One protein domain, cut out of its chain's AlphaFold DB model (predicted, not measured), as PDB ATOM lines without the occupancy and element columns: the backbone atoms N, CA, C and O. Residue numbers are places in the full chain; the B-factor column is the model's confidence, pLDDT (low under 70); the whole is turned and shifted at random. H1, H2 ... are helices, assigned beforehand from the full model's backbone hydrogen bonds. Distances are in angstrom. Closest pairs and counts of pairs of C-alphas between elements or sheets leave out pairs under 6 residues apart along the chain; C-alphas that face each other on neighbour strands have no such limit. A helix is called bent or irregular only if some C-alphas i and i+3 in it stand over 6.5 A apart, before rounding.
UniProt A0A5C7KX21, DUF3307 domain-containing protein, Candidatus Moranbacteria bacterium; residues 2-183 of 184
ATOM      1  N   ASP A   2      16.652  18.782 172.332       90.88
ATOM      2  CA  ASP A   2      18.048  18.739 172.807       90.88
ATOM      3  C   ASP A   2      19.088  19.104 171.724       90.88
ATOM      4  O   ASP A   2      19.996  19.894 171.980       90.88
ATOM      5  N   LEU A   3      18.919  18.613 170.489       91.81
ATOM      6  CA  LEU A   3      19.783  18.966 169.355       91.81
ATOM      7  C   LEU A   3      19.817  20.479 169.086       91.81
ATOM      8  O   LEU A   3      20.889  21.047 168.915       91.81
ATOM      9  N   LEU A   4      18.659  21.145 169.081       93.12
ATOM     10  CA  LEU A   4      18.583  22.579 168.813       93.12
ATOM     11  C   LEU A   4      19.306  23.379 169.900       93.12
ATOM     12  O   LEU A   4      20.128  24.234 169.585       93.12
ATOM     13  N   PHE A   5      19.068  23.044 171.171       95.00
ATOM     14  CA  PHE A   5      19.782  23.657 172.294       95.00
ATOM     15  C   PHE A   5      21.287  23.390 172.237       95.00
ATOM     16  O   PHE A   5      22.066  24.255 172.618       95.00
ATOM     17  N   THR A   6      21.703  22.233 171.726       95.62
ATOM     18  CA  THR A   6      23.121  21.898 171.537       95.62
ATOM     19  C   THR A   6      23.759  22.756 170.453       95.62
ATOM     20  O   THR A   6      24.839  23.298 170.668       95.62
ATOM     21  N   ILE A   7      23.083  22.937 169.314       96.44
ATOM     22  CA  ILE A   7      23.563  23.808 168.233       96.44
ATOM     23  C   ILE A   7      23.624  25.265 168.713       96.44
ATOM     24  O   ILE A   7      24.622  25.946 168.484       96.44
ATOM     25  N   MET A   8      22.595  25.733 169.429       97.31
ATOM     26  CA  MET A   8      22.578  27.076 170.015       97.31
ATOM     27  C   MET A   8      23.686  27.253 171.055       97.31
ATOM     28  O   MET A   8      24.395  28.252 171.016       97.31
ATOM     29  N   LEU A   9      23.883  26.289 171.957       97.75
ATOM     30  CA  LEU A   9      24.968  26.331 172.936       97.75
ATOM     31  C   LEU A   9      26.334  26.378 172.242       97.75
ATOM     32  O   LEU A   9      27.166  27.194 172.622       97.75
ATOM     33  N   ALA A  10      26.551  25.558 171.209       97.62
ATOM     34  CA  ALA A  10      27.794  25.565 170.441       97.62
ATOM     35  C   ALA A  10      28.081  26.942 169.830       97.62
ATOM     36  O   ALA A  10      29.200  27.439 169.933       97.62
ATOM     37  N   HIS A  11      27.058  27.559 169.229       98.00
ATOM     38  CA  HIS A  11      27.133  28.911 168.683       98.00
ATOM     39  C   HIS A  11      27.517  29.928 169.757       98.00
ATOM     40  O   HIS A  11      28.522  30.610 169.601       98.00
ATOM     41  N   LEU A  12      26.779  29.974 170.871       98.06
ATOM     42  CA  LEU A  12      27.025  30.938 171.946       98.06
ATOM     43  C   LEU A  12      28.433  30.782 172.548       98.06
ATOM     44  O   LEU A  12      29.113  31.776 172.778       98.06
ATOM     45  N   LEU A  13      28.897  29.548 172.777       97.94
ATOM     46  CA  LEU A  13      30.243  29.295 173.304       97.94
ATOM     47  C   LEU A  13      31.343  29.738 172.330       97.94
ATOM     48  O   LEU A  13      32.386  30.231 172.756       97.94
ATOM     49  N   ALA A  14      31.130  29.554 171.030       97.25
ATOM     50  CA  ALA A  14      32.106  29.919 170.014       97.25
ATOM     51  C   ALA A  14      32.145  31.436 169.733       97.25
ATOM     52  O   ALA A  14      33.238  31.980 169.570       97.25
ATOM     53  N   ASP A  15      30.994  32.118 169.737       95.69
ATOM     54  CA  ASP A  15      30.870  33.560 169.458       95.69
ATOM     55  C   ASP A  15      31.293  34.458 170.627       95.69
ATOM     56  O   ASP A  15      31.741  35.586 170.391       95.69
ATOM     57  N   PHE A  16      31.132  33.990 171.870       95.44
ATOM     58  CA  PHE A  16      31.379  34.803 173.062       95.44
ATOM     59  C   PHE A  16      32.666  34.376 173.781       95.44
ATOM     60  O   PHE A  16      33.711  34.963 173.479       95.44
ATOM     61  N   PRO A  17      32.702  33.316 174.610       95.44
ATOM     62  CA  PRO A  17      33.873  33.096 175.445       95.44
ATOM     63  C   PRO A  17      35.101  32.606 174.681       95.44
ATOM     64  O   PRO A  17      36.227  32.842 175.117       95.44
ATOM     65  N   LEU A  18      34.914  31.933 173.540       95.94
ATOM     66  CA  LEU A  18      36.020  31.455 172.704       95.94
ATOM     67  C   LEU A  18      36.443  32.452 171.620       95.94
ATOM     68  O   LEU A  18      37.503  32.280 171.008       95.94
ATOM     69  N   GLN A  19      35.666  33.511 171.388       92.94
ATOM     70  CA  GLN A  19      36.036  34.564 170.456       92.94
ATOM     71  C   GLN A  19      36.816  35.658 171.188       92.94
ATOM     72  O   GLN A  19      36.257  36.524 171.857       92.94
ATOM     73  N   SER A  20      38.134  35.674 171.002       90.31
ATOM     74  CA  SER A  20      38.956  36.753 171.555       90.31
ATOM     75  C   SER A  20      38.672  38.101 170.881       90.31
ATOM     76  O   SER A  20      38.317  38.174 169.700       90.31
ATOM     77  N   ASN A  21      38.932  39.194 171.601       86.12
ATOM     78  CA  ASN A  21      38.752  40.560 171.088       86.12
ATOM     79  C   ASN A  21      39.586  40.798 169.826       86.12
ATOM     80  O   ASN A  21      39.136  41.442 168.879       86.12
ATOM     81  N   SER A  22      40.800  40.234 169.799       87.25
ATOM     82  CA  SER A  22      41.662  40.282 168.623       87.25
ATOM     83  C   SER A  22      41.006  39.586 167.436       87.25
ATOM     84  O   SER A  22      41.016  40.147 166.344       87.25
ATOM     85  N   LEU A  23      40.424  38.398 167.639       89.56
ATOM     86  CA  LEU A  23      39.771  37.628 166.581       89.56
ATOM     87  C   LEU A  23      38.543  38.368 166.032       89.56
ATOM     88  O   LEU A  23      38.391  38.482 164.816       89.56
ATOM     89  N   ALA A  24      37.719  38.937 166.916       87.56
ATOM     90  CA  ALA A  24      36.564  39.749 166.539       87.56
ATOM     91  C   ALA A  24      36.969  40.999 165.732       87.56
ATOM     92  O   ALA A  24      36.337  41.331 164.729       87.56
ATOM     93  N   ALA A  25      38.058  41.670 166.122       87.50
ATOM     94  CA  ALA A  25      38.559  42.852 165.426       87.50
ATOM     95  C   ALA A  25      39.197  42.526 164.063       87.50
ATOM     96  O   ALA A  25      39.114  43.334 163.133       87.50
ATOM     97  N   SER A  26      39.842  41.361 163.923       90.25
ATOM     98  CA  SER A  26      40.536  40.976 162.690       90.25
ATOM     99  C   SER A  26      39.681  40.187 161.699       90.25
ATOM    100  O   SER A  26      40.010  40.200 160.509       90.25
ATOM    101  N   LYS A  27      38.584  39.535 162.118       86.19
ATOM    102  CA  LYS A  27      37.775  38.675 161.225       86.19
ATOM    103  C   LYS A  27      37.132  39.422 160.059       86.19
ATOM    104  O   LYS A  27      36.989  38.865 158.977       86.19
ATOM    105  N   THR A  28      36.845  40.710 160.228       84.69
ATOM    106  CA  THR A  28      36.309  41.565 159.155       84.69
ATOM    107  C   THR A  28      37.365  41.984 158.129       84.69
ATOM    108  O   THR A  28      37.019  42.363 157.012       84.69
ATOM    109  N   LYS A  29      38.654  41.899 158.485       87.19
ATOM    110  CA  LYS A  29      39.791  42.362 157.670       87.19
ATOM    111  C   LYS A  29      40.630  41.223 157.089       87.19
ATOM    112  O   LYS A  29      41.376  41.440 156.143       87.19
ATOM    113  N   SER A  30      40.543  40.021 157.658       92.56
ATOM    114  CA  SER A  30      41.385  38.882 157.299       92.56
ATOM    115  C   SER A  30      40.561  37.615 157.132       92.56
ATOM    116  O   SER A  30      39.994  37.102 158.097       92.56
ATOM    117  N   LEU A  31      40.581  37.052 155.919       91.62
ATOM    118  CA  LEU A  31      39.952  35.760 155.640       91.62
ATOM    119  C   LEU A  31      40.526  34.655 156.535       91.62
ATOM    120  O   LEU A  31      39.779  33.813 157.010       91.62
ATOM    121  N   LYS A  32      41.829  34.688 156.840       93.88
ATOM    122  CA  LYS A  32      42.451  33.731 157.768       93.88
ATOM    123  C   LYS A  32      41.843  33.827 159.169       93.88
ATOM    124  O   LYS A  32      41.552  32.807 159.780       93.88
ATOM    125  N   SER A  33      41.640  35.046 159.669       93.94
ATOM    126  CA  SER A  33      40.994  35.270 160.967       93.94
ATOM    127  C   SER A  33      39.549  34.774 160.968       93.94
ATOM    128  O   SER A  33      39.121  34.169 161.945       93.94
ATOM    129  N   LEU A  34      38.813  34.999 159.879       94.31
ATOM    130  CA  LEU A  34      37.461  34.476 159.721       94.31
ATOM    131  C   LEU A  34      37.458  32.940 159.703       94.31
ATOM    132  O   LEU A  34      36.728  32.326 160.467       94.31
ATOM    133  N   LEU A  35      38.328  32.303 158.918       95.81
ATOM    134  CA  LEU A  35      38.422  30.841 158.866       95.81
ATOM    135  C   LEU A  35      38.805  30.228 160.220       95.81
ATOM    136  O   LEU A  35      38.226  29.217 160.605       95.81
ATOM    137  N   ASN A  36      39.715  30.852 160.973       95.81
ATOM    138  CA  ASN A  36      40.045  30.411 162.331       95.81
ATOM    139  C   ASN A  36      38.812  30.419 163.245       95.81
ATOM    140  O   ASN A  36      38.608  29.477 164.004       95.81
ATOM    141  N   HIS A  37      37.983  31.459 163.158       95.69
ATOM    142  CA  HIS A  37      36.736  31.537 163.913       95.69
ATOM    143  C   HIS A  37      35.763  30.416 163.516       95.69
ATOM    144  O   HIS A  37      35.239  29.725 164.383       95.69
ATOM    145  N   ILE A  38      35.613  30.136 162.222       97.00
ATOM    146  CA  ILE A  38      34.757  29.038 161.744       97.00
ATOM    147  C   ILE A  38      35.255  27.664 162.203       97.00
ATOM    148  O   ILE A  38      34.444  26.803 162.537       97.00
ATOM    149  N   VAL A  39      36.572  27.456 162.291       97.50
ATOM    150  CA  VAL A  39      37.138  26.225 162.868       97.50
ATOM    151  C   VAL A  39      36.749  26.068 164.341       97.50
ATOM    152  O   VAL A  39      36.450  24.952 164.760       97.50
ATOM    153  N   ILE A  40      36.685  27.160 165.113       97.31
ATOM    154  CA  ILE A  40      36.193  27.128 166.502       97.31
ATOM    155  C   ILE A  40      34.722  26.692 166.528       97.31
ATOM    156  O   ILE A  40      34.392  25.754 167.250       97.31
ATOM    157  N   HIS A  41      33.856  27.291 165.702       97.69
ATOM    158  CA  HIS A  41      32.442  26.892 165.610       97.69
ATOM    159  C   HIS A  41      32.274  25.414 165.253       97.69
ATOM    160  O   HIS A  41      31.552  24.686 165.939       97.69
ATOM    161  N   ALA A  42      32.974  24.957 164.213       97.94
ATOM    162  CA  ALA A  42      32.915  23.571 163.771       97.94
ATOM    163  C   ALA A  42      33.416  22.613 164.858       97.94
ATOM    164  O   ALA A  42      32.767  21.606 165.136       97.94
ATOM    165  N   GLY A  43      34.539  22.941 165.506       97.12
ATOM    166  CA  GLY A  43      35.140  22.129 166.560       97.12
ATOM    167  C   GLY A  43      34.249  21.998 167.793       97.12
ATOM    168  O   GLY A  43      34.018  20.885 168.258       97.12
ATOM    169  N   VAL A  44      33.700  23.111 168.291       96.62
ATOM    170  CA  VAL A  44      32.804  23.116 169.461       96.62
ATOM    171  C   VAL A  44      31.532  22.328 169.169       96.62
ATOM    172  O   VAL A  44      31.150  21.463 169.957       96.62
ATOM    173  N   LEU A  45      30.887  22.578 168.026       96.56
ATOM    174  CA  LEU A  45      29.664  21.867 167.664       96.56
ATOM    175  C   LEU A  45      29.918  20.368 167.490       96.56
ATOM    176  O   LEU A  45      29.157  19.548 168.002       96.56
ATOM    177  N   TRP A  46      31.000  19.993 166.808       95.38
ATOM    178  CA  TRP A  46      31.325  18.586 166.600       95.38
ATOM    179  C   TRP A  46      31.652  17.870 167.915       95.38
ATOM    180  O   TRP A  46      31.202  16.740 168.109       95.38
ATOM    181  N   ALA A  47      32.338  18.544 168.843       94.06
ATOM    182  CA  ALA A  47      32.608  18.027 170.181       94.06
ATOM    183  C   ALA A  47      31.318  17.776 170.980       94.06
ATOM    184  O   ALA A  47      31.142  16.690 171.529       94.06
ATOM    185  N   LEU A  48      30.377  18.729 170.993       93.69
ATOM    186  CA  LEU A  48      29.094  18.571 171.697       93.69
ATOM    187  C   LEU A  48      28.195  17.479 171.080       93.69
ATOM    188  O   LEU A  48      27.356  16.894 171.771       93.69
ATOM    189  N   LEU A  49      28.399  17.168 169.797       92.75
ATOM    190  CA  LEU A  49      27.767  16.049 169.088       92.75
ATOM    191  C   LEU A  49      28.585  14.742 169.161       92.75
ATOM    192  O   LEU A  49      28.255  13.758 168.490       92.75
ATOM    193  N   GLY A  50      29.644  14.710 169.975       91.12
ATOM    194  CA  GLY A  50      30.416  13.506 170.281       91.12
ATOM    195  C   GLY A  50      31.368  13.047 169.190       91.12
ATOM    196  O   GLY A  50      31.631  11.852 169.092       91.12
ATOM    197  N   PHE A  51      31.830  13.956 168.330       92.00
ATOM    198  CA  PHE A  51      32.731  13.661 167.211       92.00
ATOM    199  C   PHE A  51      32.209  12.591 166.236       92.00
ATOM    200  O   PHE A  51      32.966  11.980 165.481       92.00
ATOM    201  N   LYS A  52      30.892  12.364 166.208       89.56
ATOM    202  CA  LYS A  52      30.276  11.358 165.339       89.56
ATOM    203  C   LYS A  52      30.324  11.823 163.883       89.56
ATOM    204  O   LYS A  52      29.946  12.953 163.576       89.56
ATOM    205  N   SER A  53      30.738  10.944 162.970       89.25
ATOM    206  CA  SER A  53      30.783  11.233 161.525       89.25
ATOM    207  C   SER A  53      29.398  11.549 160.954       89.25
ATOM    208  O   SER A  53      29.264  12.431 160.111       89.25
ATOM    209  N   GLY A  54      28.354  10.905 161.484       88.19
ATOM    210  CA  GLY A  54      26.965  11.214 161.147       88.19
ATOM    211  C   GLY A  54      26.574  12.663 161.451       88.19
ATOM    212  O   GLY A  54      25.691  13.185 160.800       88.19
ATOM    213  N   ALA A  55      27.254  13.358 162.369       90.88
ATOM    214  CA  ALA A  55      26.959  14.754 162.685       90.88
ATOM    215  C   ALA A  55      27.526  15.756 161.659       90.88
ATOM    216  O   ALA A  55      27.160  16.933 161.693       90.88
ATOM    217  N   LEU A  56      28.407  15.319 160.747       92.75
ATOM    218  CA  LEU A  56      29.117  16.207 159.821       92.75
ATOM    219  C   LEU A  56      28.196  17.087 158.960       92.75
ATOM    220  O   LEU A  56      28.510  18.268 158.839       92.75
ATOM    221  N   PRO A  57      27.057  16.613 158.414       93.44
ATOM    222  CA  PRO A  57      26.153  17.483 157.661       93.44
ATOM    223  C   PRO A  57      25.634  18.669 158.485       93.44
ATOM    224  O   PRO A  57      25.573  19.787 157.978       93.44
ATOM    225  N   ILE A  58      25.331  18.453 159.771       94.00
ATOM    226  CA  ILE A  58      24.905  19.521 160.688       94.00
ATOM    227  C   ILE A  58      26.077  20.461 160.971       94.00
ATOM    228  O   ILE A  58      25.929  21.675 160.850       94.00
ATOM    229  N   VAL A  59      27.250  19.913 161.309       96.06
ATOM    230  CA  VAL A  59      28.455  20.700 161.620       96.06
ATOM    231  C   VAL A  59      28.833  21.609 160.451       96.06
ATOM    232  O   VAL A  59      29.042  22.808 160.644       96.06
ATOM    233  N   LEU A  60      28.883  21.056 159.238       96.56
ATOM    234  CA  LEU A  60      29.217  21.786 158.018       96.56
ATOM    235  C   LEU A  60      28.125  22.788 157.642       96.56
ATOM    236  O   LEU A  60      28.448  23.915 157.281       96.56
ATOM    237  N   GLY A  61      26.849  22.411 157.766       96.50
ATOM    238  CA  GLY A  61      25.727  23.307 157.498       96.50
ATOM    239  C   GLY A  61      25.743  24.533 158.409       96.50
ATOM    240  O   GLY A  61      25.710  25.663 157.924       96.50
ATOM    241  N   VAL A  62      25.850  24.324 159.725       96.94
ATOM    242  CA  VAL A  62      25.852  25.415 160.712       96.94
ATOM    243  C   VAL A  62      27.093  26.288 160.543       96.94
ATOM    244  O   VAL A  62      26.958  27.498 160.373       96.94
ATOM    245  N   SER A  63      28.287  25.694 160.500       97.50
ATOM    246  CA  SER A  63      29.545  26.451 160.378       97.50
ATOM    247  C   SER A  63      29.653  27.177 159.031       97.50
ATOM    248  O   SER A  63      30.157  28.296 158.965       97.50
ATOM    249  N   GLY A  64      29.140  26.575 157.955       97.69
ATOM    250  CA  GLY A  64      29.052  27.204 156.640       97.69
ATOM    251  C   GLY A  64      28.068  28.372 156.619       97.69
ATOM    252  O   GLY A  64      28.388  29.426 156.075       97.69
ATOM    253  N   SER A  65      26.900  28.231 157.255       97.44
ATOM    254  CA  SER A  65      25.952  29.343 157.387       97.44
ATOM    255  C   SER A  65      26.537  30.499 158.201       97.44
ATOM    256  O   SER A  65      26.415  31.650 157.789       97.44
ATOM    257  N   HIS A  66      27.263  30.192 159.281       96.50
ATOM    258  CA  HIS A  66      27.964  31.180 160.099       96.50
ATOM    259  C   HIS A  66      28.994  31.952 159.265       96.50
ATOM    260  O   HIS A  66      28.930  33.178 159.190       96.50
ATOM    261  N   LEU A  67      29.843  31.237 158.513       96.69
ATOM    262  CA  LEU A  67      30.800  31.841 157.579       96.69
ATOM    263  C   LEU A  67      30.126  32.814 156.607       96.69
ATOM    264  O   LEU A  67      30.643  33.907 156.374       96.69
ATOM    265  N   VAL A  68      28.990  32.419 156.028       96.19
ATOM    266  CA  VAL A  68      28.248  33.254 155.078       96.19
ATOM    267  C   VAL A  68      27.745  34.527 155.751       96.19
ATOM    268  O   VAL A  68      27.934  35.609 155.192       96.19
ATOM    269  N   VAL A  69      27.145  34.433 156.941       95.44
ATOM    270  CA  VAL A  69      26.637  35.620 157.641       95.44
ATOM    271  C   VAL A  69      27.785  36.550 158.036       95.44
ATOM    272  O   VAL A  69      27.739  37.736 157.700       95.44
ATOM    273  N   ASP A  70      28.846  36.027 158.651       93.81
ATOM    274  CA  ASP A  70      30.015  36.810 159.070       93.81
ATOM    275  C   ASP A  70      30.735  37.474 157.889       93.81
ATOM    276  O   ASP A  70      31.278  38.578 158.009       93.81
ATOM    277  N   TRP A  71      30.731  36.828 156.722       94.00
ATOM    278  CA  TRP A  71      31.287  37.394 155.501       94.00
ATOM    279  C   TRP A  71      30.379  38.474 154.898       94.00
ATOM    280  O   TRP A  71      30.869  39.523 154.472       94.00
ATOM    281  N   LEU A  72      29.061  38.274 154.858       92.19
ATOM    282  CA  LEU A  72      28.134  39.223 154.235       92.19
ATOM    283  C   LEU A  72      27.866  40.459 155.097       92.19
ATOM    284  O   LEU A  72      27.817  41.571 154.567       92.19
ATOM    285  N   LYS A  73      27.727  40.301 156.416       89.56
ATOM    286  CA  LYS A  73      27.339  41.381 157.337       89.56
ATOM    287  C   LYS A  73      28.164  42.663 157.159       89.56
ATOM    288  O   LYS A  73      27.548  43.707 156.943       89.56
ATOM    289  N   PRO A  74      29.514  42.634 157.188       86.25
ATOM    290  CA  PRO A  74      30.320  43.850 157.067       86.25
ATOM    291  C   PRO A  74      30.201  44.533 155.699       86.25
ATOM    292  O   PRO A  74      30.542  45.702 155.573       86.25
ATOM    293  N   ARG A  75      29.755  43.803 154.668       86.56
ATOM    294  CA  ARG A  75      29.607  44.300 153.291       86.56
ATOM    295  C   ARG A  75      28.234  44.920 153.043       86.56
ATOM    296  O   ARG A  75      28.103  45.773 152.172       86.56
ATOM    297  N   LEU A  76      27.218  44.479 153.786       85.94
ATOM    298  CA  LEU A  76      25.821  44.847 153.550       85.94
ATOM    299  C   LEU A  76      25.254  45.805 154.605       85.94
ATOM    300  O   LEU A  76      24.329  46.561 154.308       85.94
ATOM    301  N   LEU A  77      25.776  45.793 155.834       83.31
ATOM    302  CA  LEU A  77      25.196  46.542 156.946       83.31
ATOM    303  C   LEU A  77      26.033  47.770 157.315       83.31
ATOM    304  O   LEU A  77      27.138  47.656 157.834       83.31
ATOM    305  N   HIS A  78      25.434  48.948 157.144       82.75
ATOM    306  CA  HIS A  78      25.926  50.220 157.681       82.75
ATOM    307  C   HIS A  78      24.970  50.682 158.786       82.75
ATOM    308  O   HIS A  78      24.005  51.405 158.537       82.75
ATOM    309  N   ARG A  79      25.162  50.170 160.005       86.94
ATOM    310  CA  ARG A  79      24.273  50.389 161.161       86.94
ATOM    311  C   ARG A  79      25.090  50.707 162.413       86.94
ATOM    312  O   ARG A  79      26.299  50.491 162.434       86.94
ATOM    313  N   SER A  80      24.428  51.201 163.461       91.94
ATOM    314  CA  SER A  80      25.053  51.353 164.782       91.94
ATOM    315  C   SER A  80      25.539  49.998 165.312       91.94
ATOM    316  O   SER A  80      25.005  48.954 164.932       91.94
ATOM    317  N   ALA A  81      26.526  50.007 166.212       90.88
ATOM    318  CA  ALA A  81      27.119  48.782 166.754       90.88
ATOM    319  C   ALA A  81      26.073  47.847 167.389       90.88
ATOM    320  O   ALA A  81      26.064  46.650 167.115       90.88
ATOM    321  N   VAL A  82      25.134  48.406 168.162       94.81
ATOM    322  CA  VAL A  82      24.044  47.651 168.802       94.81
ATOM    323  C   VAL A  82      23.105  47.034 167.767       94.81
ATOM    324  O   VAL A  82      22.816  45.842 167.830       94.81
ATOM    325  N   SER A  83      22.652  47.809 166.776       94.50
ATOM    326  CA  SER A  83      21.777  47.275 165.726       94.50
ATOM    327  C   SER A  83      22.488  46.215 164.887       94.50
ATOM    328  O   SER A  83      21.882  45.202 164.549       94.50
ATOM    329  N   ALA A  84      23.771  46.417 164.577       92.19
ATOM    330  CA  ALA A  84      24.579  45.439 163.862       92.19
ATOM    331  C   ALA A  84      24.735  44.135 164.659       92.19
ATOM    332  O   ALA A  84      24.655  43.069 164.058       92.19
ATOM    333  N   PHE A  85      24.908  44.204 165.983       93.88
ATOM    334  CA  PHE A  85      24.951  43.030 166.860       93.88
ATOM    335  C   PHE A  85      23.615  42.277 166.882       93.88
ATOM    336  O   PHE A  85      23.587  41.061 166.728       93.88
ATOM    337  N   ILE A  86      22.490  42.985 167.033       95.69
ATOM    338  CA  ILE A  86      21.162  42.351 167.083       95.69
ATOM    339  C   ILE A  86      20.834  41.654 165.757       95.69
ATOM    340  O   ILE A  86      20.358  40.520 165.760       95.69
ATOM    341  N   ILE A  87      21.091  42.317 164.624       95.12
ATOM    342  CA  ILE A  87      20.852  41.743 163.290       95.12
ATOM    343  C   ILE A  87      21.731  40.509 163.064       95.12
ATOM    344  O   ILE A  87      21.240  39.507 162.557       95.12
ATOM    345  N   ASP A  88      22.998  40.575 163.465       93.44
ATOM    346  CA  ASP A  88      23.949  39.464 163.392       93.44
ATOM    347  C   ASP A  88      23.456  38.245 164.173       93.44
ATOM    348  O   ASP A  88      23.208  37.198 163.586       93.44
ATOM    349  N   GLN A  89      23.175  38.406 165.468       96.12
ATOM    350  CA  GLN A  89      22.685  37.300 166.295       96.12
ATOM    351  C   GLN A  89      21.331  36.758 165.804       96.12
ATOM    352  O   GLN A  89      21.086  35.554 165.876       96.12
ATOM    353  N   SER A  90      20.470  37.613 165.240       96.69
ATOM    354  CA  SER A  90      19.207  37.172 164.631       96.69
ATOM    355  C   SER A  90      19.433  36.328 163.376       96.69
ATOM    356  O   SER A  90      18.763  35.314 163.195       96.69
ATOM    357  N   ALA A  91      20.369  36.726 162.511       96.88
ATOM    358  CA  ALA A  91      20.686  35.995 161.289       96.88
ATOM    359  C   ALA A  91      21.243  34.599 161.604       96.88
ATOM    360  O   ALA A  91      20.739  33.609 161.072       96.88
ATOM    361  N   HIS A  92      22.193  34.499 162.538       97.06
ATOM    362  CA  HIS A  92      22.731  33.212 162.986       97.06
ATOM    363  C   HIS A  92      21.649  32.348 163.632       97.06
ATOM    364  O   HIS A  92      21.547  31.163 163.317       97.06
ATOM    365  N   PHE A  93      20.791  32.931 164.474       97.06
ATOM    366  CA  PHE A  93      19.674  32.210 165.084       97.06
ATOM    367  C   PHE A  93      18.709  31.635 164.036       97.06
ATOM    368  O   PHE A  93      18.332  30.468 164.133       97.06
ATOM    369  N   ILE A  94      18.359  32.401 162.997       97.88
ATOM    370  CA  ILE A  94      17.509  31.927 161.894       97.88
ATOM    371  C   ILE A  94      18.174  30.763 161.149       97.88
ATOM    372  O   ILE A  94      17.517  29.750 160.896       97.88
ATOM    373  N   CYS A  95      19.469  30.865 160.831       97.50
ATOM    374  CA  CYS A  95      20.213  29.779 160.190       97.50
ATOM    375  C   CYS A  95      20.238  28.514 161.059       97.50
ATOM    376  O   CYS A  95      19.962  27.421 160.564       97.50
ATOM    377  N   ILE A  96      20.502  28.665 162.359       96.81
ATOM    378  CA  ILE A  96      20.506  27.570 163.337       96.81
ATOM    379  C   ILE A  96      19.131  26.906 163.428       96.81
ATOM    380  O   ILE A  96      19.058  25.678 163.402       96.81
ATOM    381  N   LEU A  97      18.047  27.685 163.499       96.12
ATOM    382  CA  LEU A  97      16.688  27.144 163.507       96.12
ATOM    383  C   LEU A  97      16.397  26.364 162.226       96.12
ATOM    384  O   LEU A  97      15.932  25.231 162.306       96.12
ATOM    385  N   GLY A  98      16.698  26.941 161.060       96.38
ATOM    386  CA  GLY A  98      16.474  26.293 159.770       96.38
ATOM    387  C   GLY A  98      17.207  24.958 159.674       96.38
ATOM    388  O   GLY A  98      16.586  23.923 159.445       96.38
ATOM    389  N   ILE A  99      18.515  24.960 159.937       95.12
ATOM    390  CA  ILE A  99      19.350  23.755 159.860       95.12
ATOM    391  C   ILE A  99      18.952  22.735 160.932       95.12
ATOM    392  O   ILE A  99      18.842  21.548 160.635       95.12
ATOM    393  N   GLY A 100      18.704  23.179 162.165       93.56
ATOM    394  CA  GLY A 100      18.305  22.312 163.269       93.56
ATOM    395  C   GLY A 100      16.958  21.634 163.024       93.56
ATOM    396  O   GLY A 100      16.835  20.429 163.231       93.56
ATOM    397  N   ILE A 101      15.960  22.373 162.532       93.38
ATOM    398  CA  ILE A 101      14.646  21.818 162.179       93.38
ATOM    399  C   ILE A 101      14.775  20.864 160.990       93.38
ATOM    400  O   ILE A 101      14.269  19.746 161.060       93.38
ATOM    401  N   SER A 102      15.492  21.246 159.928       92.88
ATOM    402  CA  SER A 102      15.737  20.354 158.788       92.88
ATOM    403  C   SER A 102      16.435  19.062 159.209       92.88
ATOM    404  O   SER A 102      16.049  17.994 158.744       92.88
ATOM    405  N   ALA A 103      17.408  19.128 160.119       90.94
ATOM    406  CA  ALA A 103      18.079  17.945 160.643       90.94
ATOM    407  C   ALA A 103      17.117  17.018 161.401       90.94
ATOM    408  O   ALA A 103      17.137  15.814 161.172       90.94
ATOM    409  N   LEU A 104      16.239  17.572 162.246       89.12
ATOM    410  CA  LEU A 104      15.224  16.794 162.968       89.12
ATOM    411  C   LEU A 104      14.215  16.114 162.029       89.12
ATOM    412  O   LEU A 104      13.735  15.030 162.344       89.12
ATOM    413  N   LEU A 105      13.889  16.745 160.896       90.06
ATOM    414  CA  LEU A 105      12.934  16.213 159.918       90.06
ATOM    415  C   LEU A 105      13.554  15.165 158.987       90.06
ATOM    416  O   LEU A 105      12.932  14.145 158.707       90.06
ATOM    417  N   LEU A 106      14.761  15.428 158.482       87.62
ATOM    418  CA  LEU A 106      15.431  14.569 157.503       87.62
ATOM    419  C   LEU A 106      16.154  13.393 158.157       87.62
ATOM    420  O   LEU A 106      16.373  12.370 157.510       87.62
ATOM    421  N   TYR A 107      16.526  13.538 159.428       81.81
ATOM    422  CA  TYR A 107      17.323  12.555 160.130       81.81
ATOM    423  C   TYR A 107      16.878  12.368 161.592       81.81
ATOM    424  O   TYR A 107      17.577  12.769 162.521       81.81
ATOM    425  N   PRO A 108      15.727  11.724 161.838       72.31
ATOM    426  CA  PRO A 108      15.196  11.552 163.194       72.31
ATOM    427  C   PRO A 108      16.124  10.750 164.129       72.31
ATOM    428  O   PRO A 108      16.081  10.941 165.340       72.31
ATOM    429  N   GLU A 109      17.004   9.914 163.568       73.62
ATOM    430  CA  GLU A 109      17.969   9.067 164.291       73.62
ATOM    431  C   GLU A 109      19.350   9.741 164.510       73.62
ATOM    432  O   GLU A 109      20.316   9.086 164.908       73.62
ATOM    433  N   TYR A 110      19.503  11.036 164.190       66.38
ATOM    434  CA  TYR A 110      20.797  11.736 164.257       66.38
ATOM    435  C   TYR A 110      21.308  11.972 165.683       66.38
ATOM    436  O   TYR A 110      20.547  11.895 166.648       66.38
ATOM    437  N   PRO A 111      22.629  12.192 165.836       64.50
ATOM    438  CA  PRO A 111      23.350  11.685 166.985       64.50
ATOM    439  C   PRO A 111      22.832  12.220 168.311       64.50
ATOM    440  O   PRO A 111      22.591  13.415 168.479       64.50
ATOM    441  N   THR A 112      22.752  11.298 169.272       68.94
ATOM    442  CA  THR A 112      22.514  11.610 170.675       68.94
ATOM    443  C   THR A 112      23.494  12.682 171.131       68.94
ATOM    444  O   THR A 112      24.712  12.498 171.066       68.94
ATOM    445  N   VAL A 113      22.933  13.814 171.554       79.94
ATOM    446  CA  VAL A 113      23.639  14.874 172.270       79.94
ATOM    447  C   VAL A 113      24.414  14.233 173.418       79.94
ATOM    448  O   VAL A 113      23.841  13.459 174.184       79.94
ATOM    449  N   VAL A 114      25.713  14.523 173.516       85.12
ATOM    450  CA  VAL A 114      26.581  13.903 174.536       85.12
ATOM    451  C   VAL A 114      26.409  14.573 175.899       85.12
ATOM    452  O   VAL A 114      26.618  13.958 176.939       85.12
ATOM    453  N   VAL A 115      25.971  15.830 175.903       88.69
ATOM    454  CA  VAL A 115      25.703  16.593 177.122       88.69
ATOM    455  C   VAL A 115      24.338  16.215 177.696       88.69
ATOM    456  O   VAL A 115      23.312  16.317 177.023       88.69
ATOM    457  N   SER A 116      24.299  15.828 178.972       90.88
ATOM    458  CA  SER A 116      23.035  15.522 179.651       90.88
ATOM    459  C   SER A 116      22.122  16.745 179.739       90.88
ATOM    460  O   SER A 116      22.581  17.882 179.823       90.88
ATOM    461  N   ARG A 117      20.802  16.531 179.805       91.94
ATOM    462  CA  ARG A 117      19.821  17.631 179.917       91.94
ATOM    463  C   ARG A 117      20.048  18.527 181.135       91.94
ATOM    464  O   ARG A 117      19.836  19.734 181.047       91.94
ATOM    465  N   MET A 118      20.496  17.937 182.247       91.38
ATOM    466  CA  MET A 118      20.810  18.663 183.482       91.38
ATOM    467  C   MET A 118      21.980  19.632 183.307       91.38
ATOM    468  O   MET A 118      22.025  20.642 183.995       91.38
ATOM    469  N   LEU A 119      22.899  19.348 182.382       93.56
ATOM    470  CA  LEU A 119      24.030  20.219 182.080       93.56
ATOM    471  C   LEU A 119      23.736  21.145 180.894       93.56
ATOM    472  O   LEU A 119      24.085  22.322 180.935       93.56
ATOM    473  N   LEU A 120      23.040  20.645 179.870       94.56
ATOM    474  CA  LEU A 120      22.743  21.358 178.629       94.56
ATOM    475  C   LEU A 120      21.916  22.624 178.870       94.56
ATOM    476  O   LEU A 120      22.322  23.702 178.440       94.56
ATOM    477  N   TYR A 121      20.769  22.516 179.550       95.56
ATOM    478  CA  TYR A 121      19.860  23.657 179.690       95.56
ATOM    479  C   TYR A 121      20.425  24.774 180.574       95.56
ATOM    480  O   TYR A 121      20.380  25.927 180.139       95.56
ATOM    481  N   PRO A 122      21.023  24.496 181.750       96.50
ATOM    482  CA  PRO A 122      21.685  25.545 182.519       96.50
ATOM    483  C   PRO A 122      22.858  26.168 181.762       96.50
ATOM    484  O   PRO A 122      22.982  27.389 181.750       96.50
ATOM    485  N   SER A 123      23.671  25.364 181.065       96.81
ATOM    486  CA  SER A 123      24.784  25.889 180.262       96.81
ATOM    487  C   SER A 123      24.303  26.804 179.143       96.81
ATOM    488  O   SER A 123      24.893  27.852 178.905       96.81
ATOM    489  N   PHE A 124      23.205  26.442 178.479       97.31
ATOM    490  CA  PHE A 124      22.568  27.297 177.485       97.31
ATOM    491  C   PHE A 124      22.125  28.639 178.084       97.31
ATOM    492  O   PHE A 124      22.427  29.684 177.513       97.31
ATOM    493  N   LEU A 125      21.462  28.627 179.246       97.94
ATOM    494  CA  LEU A 125      21.008  29.854 179.911       97.94
ATOM    495  C   LEU A 125      22.176  30.751 180.341       97.94
ATOM    496  O   LEU A 125      22.111  31.965 180.154       97.94
ATOM    497  N   VAL A 126      23.255  30.168 180.871       98.06
ATOM    498  CA  VAL A 126      24.468  30.916 181.234       98.06
ATOM    499  C   VAL A 126      25.117  31.529 179.990       98.06
ATOM    500  O   VAL A 126      25.404  32.725 179.982       98.06
ATOM    501  N   SER A 127      25.269  30.755 178.911       97.50
ATOM    502  CA  SER A 127      25.819  31.249 177.642       97.50
ATOM    503  C   SER A 127      24.951  32.330 176.993       97.50
ATOM    504  O   SER A 127      25.469  33.255 176.371       97.50
ATOM    505  N   LEU A 128      23.628  32.265 177.164       97.38
ATOM    506  CA  LEU A 128      22.727  33.336 176.743       97.38
ATOM    507  C   LEU A 128      22.963  34.611 177.573       97.38
ATOM    508  O   LEU A 128      22.935  35.715 177.035       97.38
ATOM    509  N   GLY A 129      23.266  34.465 178.865       97.94
ATOM    510  CA  GLY A 129      23.728  35.556 179.724       97.94
ATOM    511  C   GLY A 129      24.988  36.244 179.187       97.94
ATOM    512  O   GLY A 129      25.036  37.473 179.161       97.94
ATOM    513  N   PHE A 130      25.962  35.483 178.677       97.50
ATOM    514  CA  PHE A 130      27.157  36.047 178.033       97.50
ATOM    515  C   PHE A 130      26.809  36.882 176.798       97.50
ATOM    516  O   PHE A 130      27.313  37.997 176.657       97.50
ATOM    517  N   ALA A 131      25.866  36.427 175.967       96.75
ATOM    518  CA  ALA A 131      25.380  37.215 174.833       96.75
ATOM    519  C   ALA A 131      24.819  38.579 175.276       96.75
ATOM    520  O   ALA A 131      25.117  39.610 174.666       96.75
ATOM    521  N   PHE A 132      24.051  38.611 176.372       97.56
ATOM    522  CA  PHE A 132      23.537  39.860 176.941       97.56
ATOM    523  C   PHE A 132      24.636  40.737 177.546       97.56
ATOM    524  O   PHE A 132      24.584  41.959 177.394       97.56
ATOM    525  N   MET A 133      25.652  40.147 178.183       96.62
ATOM    526  CA  MET A 133      26.823  40.887 178.660       96.62
ATOM    527  C   MET A 133      27.560  41.564 177.498       96.62
ATOM    528  O   MET A 133      27.882  42.746 177.593       96.62
ATOM    529  N   VAL A 134      27.771  40.861 176.379       96.25
ATOM    530  CA  VAL A 134      28.429  41.419 175.186       96.25
ATOM    531  C   VAL A 134      27.555  42.461 174.488       96.25
ATOM    532  O   VAL A 134      28.072  43.479 174.023       96.25
ATOM    533  N   LEU A 135      26.231  42.283 174.462       96.88
ATOM    534  CA  LEU A 135      25.301  43.312 173.985       96.88
ATOM    535  C   LEU A 135      25.398  44.587 174.836       96.88
ATOM    536  O   LEU A 135      25.519  45.686 174.292       96.88
ATOM    537  N   TYR A 136      25.390  44.444 176.164       97.31
ATOM    538  CA  TYR A 136      25.547  45.569 177.084       97.31
ATOM    539  C   TYR A 136      26.908  46.248 176.902       97.31
ATOM    540  O   TYR A 136      26.977  47.467 176.763       97.31
ATOM    541  N   TRP A 137      27.982  45.465 176.794       96.50
ATOM    542  CA  TRP A 137      29.319  45.971 176.500       96.50
ATOM    543  C   TRP A 137      29.361  46.750 175.176       96.50
ATOM    544  O   TRP A 137      29.877  47.869 175.128       96.50
ATOM    545  N   THR A 138      28.745  46.213 174.121       95.12
ATOM    546  CA  THR A 138      28.647  46.858 172.802       95.12
ATOM    547  C   THR A 138      27.917  48.194 172.899       95.12
ATOM    548  O   THR A 138      28.360  49.186 172.321       95.12
ATOM    549  N   TRP A 139      26.829  48.250 173.672       96.62
ATOM    550  CA  TRP A 139      26.121  49.496 173.948       96.62
ATOM    551  C   TRP A 139      27.008  50.496 174.696       96.62
ATOM    552  O   TRP A 139      27.176  51.613 174.210       96.62
ATOM    553  N   THR A 140      27.655  50.097 175.798       95.75
ATOM    554  CA  THR A 140      28.543  50.996 176.564       95.75
ATOM    555  C   THR A 140      29.707  51.535 175.729       95.75
ATOM    556  O   THR A 140      30.045  52.710 175.837       95.75
ATOM    557  N   THR A 141      30.264  50.719 174.834       93.56
ATOM    558  CA  THR A 141      31.364  51.105 173.933       93.56
ATOM    559  C   THR A 141      30.900  52.040 172.812       93.56
ATOM    560  O   THR A 141      31.708  52.756 172.227       93.56
ATOM    561  N   SER A 142      29.596  52.070 172.517       94.25
ATOM    562  CA  SER A 142      29.009  52.983 171.530       94.25
ATOM    563  C   SER A 142      28.672  54.374 172.081       94.25
ATOM    564  O   SER A 142      28.348  55.271 171.301       94.25
ATOM    565  N   LEU A 143      28.731  54.566 173.405       94.81
ATOM    566  CA  LEU A 143      28.478  55.857 174.049       94.81
ATOM    567  C   LEU A 143      29.651  56.829 173.853       94.81
ATOM    568  O   LEU A 143      30.790  56.423 173.614       94.81
ATOM    569  N   SER A 144      29.384  58.133 173.992       94.31
ATOM    570  CA  SER A 144      30.443  59.145 173.939       94.31
ATOM    571  C   SER A 144      31.433  58.982 175.093       94.31
ATOM    572  O   SER A 144      31.059  58.618 176.209       94.31
ATOM    573  N   HIS A 145      32.702  59.311 174.831       92.81
ATOM    574  CA  HIS A 145      33.764  59.233 175.834       92.81
ATOM    575  C   HIS A 145      33.411  60.014 177.109       92.81
ATOM    576  O   HIS A 145      33.563  59.497 178.208       92.81
ATOM    577  N   GLU A 146      32.863  61.222 176.965       94.69
ATOM    578  CA  GLU A 146      32.425  62.055 178.090       94.69
ATOM    579  C   GLU A 146      31.361  61.364 178.957       94.69
ATOM    580  O   GLU A 146      31.509  61.305 180.175       94.69
ATOM    581  N   THR A 147      30.339  60.763 178.336       94.69
ATOM    582  CA  THR A 147      29.287  60.018 179.053       94.69
ATOM    583  C   THR A 147      29.873  58.865 179.864       94.69
ATOM    584  O   THR A 147      29.480  58.628 181.006       94.69
ATOM    585  N   VAL A 148      30.829  58.137 179.281       94.50
ATOM    586  CA  VAL A 148      31.473  57.005 179.951       94.50
ATOM    587  C   VAL A 148      32.336  57.491 181.121       94.50
ATOM    588  O   VAL A 148      32.234  56.951 182.221       94.50
ATOM    589  N   GLU A 149      33.120  58.555 180.943       94.31
ATOM    590  CA  GLU A 149      33.987  59.107 181.994       94.31
ATOM    591  C   GLU A 149      33.222  59.748 183.167       94.31
ATOM    592  O   GLU A 149      33.747  59.841 184.277       94.31
ATOM    593  N   GLN A 150      31.945  60.089 182.993       95.38
ATOM    594  CA  GLN A 150      31.093  60.577 184.081       95.38
ATOM    595  C   GLN A 150      30.572  59.464 185.012       95.38
ATOM    596  O   GLN A 150      30.137  59.757 186.125       95.38
ATOM    597  N   SER A 151      30.646  58.184 184.620       96.19
ATOM    598  CA  SER A 151      30.123  57.062 185.415       96.19
ATOM    599  C   SER A 151      31.151  55.952 185.626       96.19
ATOM    600  O   SER A 151      31.592  55.290 184.685       96.19
ATOM    601  N   ALA A 152      31.487  55.678 186.893       96.06
ATOM    602  CA  ALA A 152      32.402  54.592 187.254       96.06
ATOM    603  C   ALA A 152      31.899  53.218 186.775       96.06
ATOM    604  O   ALA A 152      32.693  52.389 186.335       96.06
ATOM    605  N   HIS A 153      30.579  53.006 186.799       96.00
ATOM    606  CA  HIS A 153      29.956  51.778 186.309       96.00
ATOM    607  C   HIS A 153      30.155  51.596 184.800       96.00
ATOM    608  O   HIS A 153      30.491  50.500 184.351       96.00
ATOM    609  N   LEU A 154      29.965  52.660 184.009       95.88
ATOM    610  CA  LEU A 154      30.129  52.597 182.555       95.88
ATOM    611  C   LEU A 154      31.590  52.358 182.167       95.88
ATOM    612  O   LEU A 154      31.846  51.514 181.310       95.88
ATOM    613  N   ARG A 155      32.544  53.021 182.840       96.12
ATOM    614  CA  ARG A 155      33.982  52.756 182.641       96.12
ATOM    615  C   ARG A 155      34.333  51.308 182.939       96.12
ATOM    616  O   ARG A 155      34.887  50.622 182.089       96.12
ATOM    617  N   TRP A 156      33.952  50.821 184.119       96.38
ATOM    618  CA  TRP A 156      34.227  49.442 184.512       96.38
ATOM    619  C   TRP A 156      33.624  48.439 183.523       96.38
ATOM    620  O   TRP A 156      34.294  47.488 183.124       96.38
ATOM    621  N   SER A 157      32.388  48.684 183.080       95.38
ATOM    622  CA  SER A 157      31.704  47.819 182.118       95.38
ATOM    623  C   SER A 157      32.443  47.779 180.781       95.38
ATOM    624  O   SER A 157      32.725  46.695 180.280       95.38
ATOM    625  N   ARG A 158      32.828  48.938 180.233       93.75
ATOM    626  CA  ARG A 158      33.610  49.033 178.991       93.75
ATOM    627  C   ARG A 158      34.943  48.286 179.098       93.75
ATOM    628  O   ARG A 158      35.326  47.589 178.159       93.75
ATOM    629  N   ASP A 159      35.622  48.408 180.235       93.38
ATOM    630  CA  ASP A 159      37.018  47.988 180.365       93.38
ATOM    631  C   ASP A 159      37.181  46.535 180.854       93.38
ATOM    632  O   ASP A 159      38.205  45.910 180.581       93.38
ATOM    633  N   ARG A 160      36.204  45.979 181.589       94.75
ATOM    634  CA  ARG A 160      36.345  44.680 182.288       94.75
ATOM    635  C   ARG A 160      35.316  43.628 181.902       94.75
ATOM    636  O   ARG A 160      35.583  42.442 182.092       94.75
ATOM    637  N   LEU A 161      34.153  44.021 181.387       94.56
ATOM    638  CA  LEU A 161      33.028  43.094 181.240       94.56
ATOM    639  C   LEU A 161      33.335  41.936 180.282       94.56
ATOM    640  O   LEU A 161      32.994  40.793 180.578       94.56
ATOM    641  N   LEU A 162      34.031  42.223 179.182       92.31
ATOM    642  CA  LEU A 162      34.386  41.229 178.168       92.31
ATOM    643  C   LEU A 162      35.446  40.230 178.665       92.31
ATOM    644  O   LEU A 162      35.380  39.046 178.362       92.31
ATOM    645  N   GLU A 163      36.389  40.681 179.495       93.69
ATOM    646  CA  GLU A 163      37.365  39.790 180.137       93.69
ATOM    647  C   GLU A 163      36.684  38.831 181.129       93.69
ATOM    648  O   GLU A 163      37.032  37.652 181.208       93.69
ATOM    649  N   ILE A 164      35.710  39.333 181.894       95.19
ATOM    650  CA  ILE A 164      34.933  38.520 182.838       95.19
ATOM    651  C   ILE A 164      34.107  37.479 182.088       95.19
ATOM    652  O   ILE A 164      34.103  36.318 182.491       95.19
ATOM    653  N   GLU A 165      33.446  37.884 181.005       96.25
ATOM    654  CA  GLU A 165      32.672  36.999 180.134       96.25
ATOM    655  C   GLU A 165      33.534  35.836 179.618       96.25
ATOM    656  O   GLU A 165      33.213  34.678 179.882       96.25
ATOM    657  N   GLN A 166      34.695  36.130 179.026       95.12
ATOM    658  CA  GLN A 166      35.611  35.111 178.506       95.12
ATOM    659  C   GLN A 166      36.090  34.143 179.596       95.12
ATOM    660  O   GLN A 166      36.061  32.925 179.417       95.12
ATOM    661  N   ARG A 167      36.498  34.654 180.766       95.88
ATOM    662  CA  ARG A 167      36.948  33.809 181.890       95.88
ATOM    663  C   ARG A 167      35.821  32.935 182.438       95.88
ATOM    664  O   ARG A 167      36.039  31.753 182.703       95.88
ATOM    665  N   ALA A 168      34.628  33.503 182.608       96.88
ATOM    666  CA  ALA A 168      33.460  32.773 183.081       96.88
ATOM    667  C   ALA A 168      33.051  31.681 182.085       96.88
ATOM    668  O   ALA A 168      32.771  30.553 182.495       96.88
ATOM    669  N   GLY A 169      33.079  31.971 180.785       96.62
ATOM    670  CA  GLY A 169      32.741  30.986 179.768       96.62
ATOM    671  C   GLY A 169      33.797  29.899 179.581       96.62
ATOM    672  O   GLY A 169      33.422  28.750 179.369       96.62
ATOM    673  N   LEU A 170      35.092  30.180 179.777       96.12
ATOM    674  CA  LEU A 170      36.106  29.118 179.890       96.12
ATOM    675  C   LEU A 170      35.815  28.184 181.077       96.12
ATOM    676  O   LEU A 170      35.912  26.964 180.938       96.12
ATOM    677  N   GLY A 171      35.399  28.742 182.219       97.06
ATOM    678  CA  GLY A 171      34.928  27.961 183.365       97.06
ATOM    679  C   GLY A 171      33.707  27.098 183.028       97.06
ATOM    680  O   GLY A 171      33.673  25.919 183.374       97.06
ATOM    681  N   LEU A 172      32.738  27.646 182.289       97.06
ATOM    682  CA  LEU A 172      31.569  26.896 181.829       97.06
ATOM    683  C   LEU A 172      31.952  25.746 180.887       97.06
ATOM    684  O   LEU A 172      31.473  24.631 181.067       97.06
ATOM    685  N   ILE A 173      32.837  25.986 179.917       95.94
ATOM    686  CA  ILE A 173      33.323  24.954 178.985       95.94
ATOM    687  C   ILE A 173      34.010  23.821 179.749       95.94
ATOM    688  O   ILE A 173      33.774  22.649 179.459       95.94
ATOM    689  N   PHE A 174      34.812  24.158 180.760       94.94
ATOM    690  CA  PHE A 174      35.444  23.173 181.632       94.94
ATOM    691  C   PHE A 174      34.413  22.330 182.403       94.94
ATOM    692  O   PHE A 174      34.529  21.105 182.435       94.94
ATOM    693  N   LEU A 175      33.368  22.958 182.959       94.00
ATOM    694  CA  LEU A 175      32.271  22.255 183.637       94.00
ATOM    695  C   LEU A 175      31.477  21.351 182.684       94.00
ATOM    696  O   LEU A 175      31.156  20.223 183.054       94.00
ATOM    697  N   ILE A 176      31.197  21.811 181.458       93.62
ATOM    698  CA  ILE A 176      30.557  20.995 180.417       93.62
ATOM    699  C   ILE A 176      31.428  19.780 180.097       93.62
ATOM    700  O   ILE A 176      30.918  18.660 180.051       93.62
ATOM    701  N   GLY A 177      32.735  19.992 179.917       90.06
ATOM    702  CA  GLY A 177      33.706  18.934 179.656       90.06
ATOM    703  C   GLY A 177      33.692  17.868 180.748       90.06
ATOM    704  O   GLY A 177      33.384  16.716 180.462       90.06
ATOM    705  N   ILE A 178      33.941  18.251 182.006       89.19
ATOM    706  CA  ILE A 178      33.935  17.320 183.150       89.19
ATOM    707  C   ILE A 178      32.582  16.628 183.297       89.19
ATOM    708  O   ILE A 178      32.525  15.407 183.428       89.19
ATOM    709  N   GLY A 179      31.488  17.389 183.268       85.81
ATOM    710  CA  GLY A 179      30.149  16.837 183.440       85.81
ATOM    711  C   GLY A 179      29.768  15.850 182.338       85.81
ATOM    712  O   GLY A 179      29.010  14.924 182.597       85.81
ATOM    713  N   SER A 180      30.332  15.992 181.137       82.62
ATOM    714  CA  SER A 180      30.138  15.031 180.046       82.62
ATOM    715  C   SER A 180      30.946  13.740 180.237       82.62
ATOM    716  O   SER A 180      30.532  12.702 179.733       82.62
ATOM    717  N   PHE A 181      32.058  13.770 180.984       76.62
ATOM    718  CA  PHE A 181      32.836  12.572 181.335       76.62
ATOM    719  C   PHE A 181      32.242  11.789 182.513       76.62
ATOM    720  O   PHE A 181      32.336  10.571 182.520       76.62
ATOM    721  N   LEU A 182      31.630  12.462 183.493       72.19
ATOM    722  CA  LEU A 182      31.095  11.827 184.714       72.19
ATOM    723  C   LEU A 182      29.768  11.070 184.517       72.19
ATOM    724  O   LEU A 182      29.257  10.475 185.462       72.19
ATOM    725  N   ILE A 183      29.171  11.157 183.327       63.75
ATOM    726  CA  ILE A 183      27.871  10.546 182.994       63.75
ATOM    727  C   ILE A 183      28.055   9.225 182.215       63.75
ATOM    728  O   ILE A 183      27.076   8.534 181.931       63.75
TER     729      ILE A 183
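This is residues 2 to 183 of the 184 residues of the protein "DUF3307 domain-containing protein" of Candidatus Moranbacteria bacterium (UniProt A0A5C7KX21). The longest helix, H8, is bent, and its arm H8b runs alongside H6 at one side of an up-and-down bundle of five helices, H1, H3, H4, H5 and H6, with the short H1 in the middle. H6 and H8a reach toward one far end, where H7 makes the turn between them, while short H2 packs on residues 33 to 37 of H3. The printed part has 182 residues with eight named helices, H1 to H8 in order, and no named strand; the class is all helix. It is compact, with a radius of gyration of the C-alphas of 17.0 A, and spans 56 by 38 by 26 A.

H8, residues 152 to 181, was assigned as one helix by its hydrogen bonds, but it is bent: C-alphas 159 and 162 are 7.6 A apart. Its arms are H8a, residues 152 to 159, and H8b, residues 162 to 181, 28.9 A long and ending at C-alpha 181 (32.836, 12.572, 181.335). H6, residues 117 to 142, measures 37.5 A, and H5, residues 81 to 106, 37.3 A. H4, residues 53 to 76, measures 34.9 A and is irregular, with C-alphas 54 and 57 7.2 A apart. H3, residues 31 to 48, measures 25.9 A. H1, residues 2 to 15, measures 19.9 A and begins at C-alpha 2 (18.048, 18.739, 172.807). H2, residues 21 to 27, measures 10.1 A and H7, residues 145 to 149, 6.2 A.

H8b touches H6 at a shallow tilt of 11 degrees, opposite ways, closest at the C-alphas of Phe 130 and Glu 165, 6.0 A. H8a stands at a steep tilt of 62 degrees to H8b. H7 and H8a only just touch, and only at the corner, closest at the C-alphas of Val 148 and Leu 154, 5.3 A. H1 touches H6, closest at the C-alphas of Leu 9 and Phe 124, 5.2 A, and H3, at those of Ala 10 and Leu 45, 5.0 A. H3 and H4 form a helical hairpin, closest at the C-alphas of Ala 42 and Ser 63, 5.6 A. H4 and H5 form another, closest at those of His 66 and His 92, 6.3 A. H2 touches H3 at a steep tilt of 66 degrees, closest at the C-alphas of Lys 27 and Leu 34, 4.5 A. H3 and H5 are apart. Every O i to N i+4 pair is within hydrogen-bond range in H1, H2, H3, H5, H7, H8a and H8b; in H4 it is 16 of 20 and in H6 21 of 22.

The two C-alphas farthest apart, of Glu 109 and Gln 150, are 56.7 A apart. The printed part has no cut and no long link. Mean pLDDT of the printed part is 92.7; residues 110 to 112 and 183 are under 70.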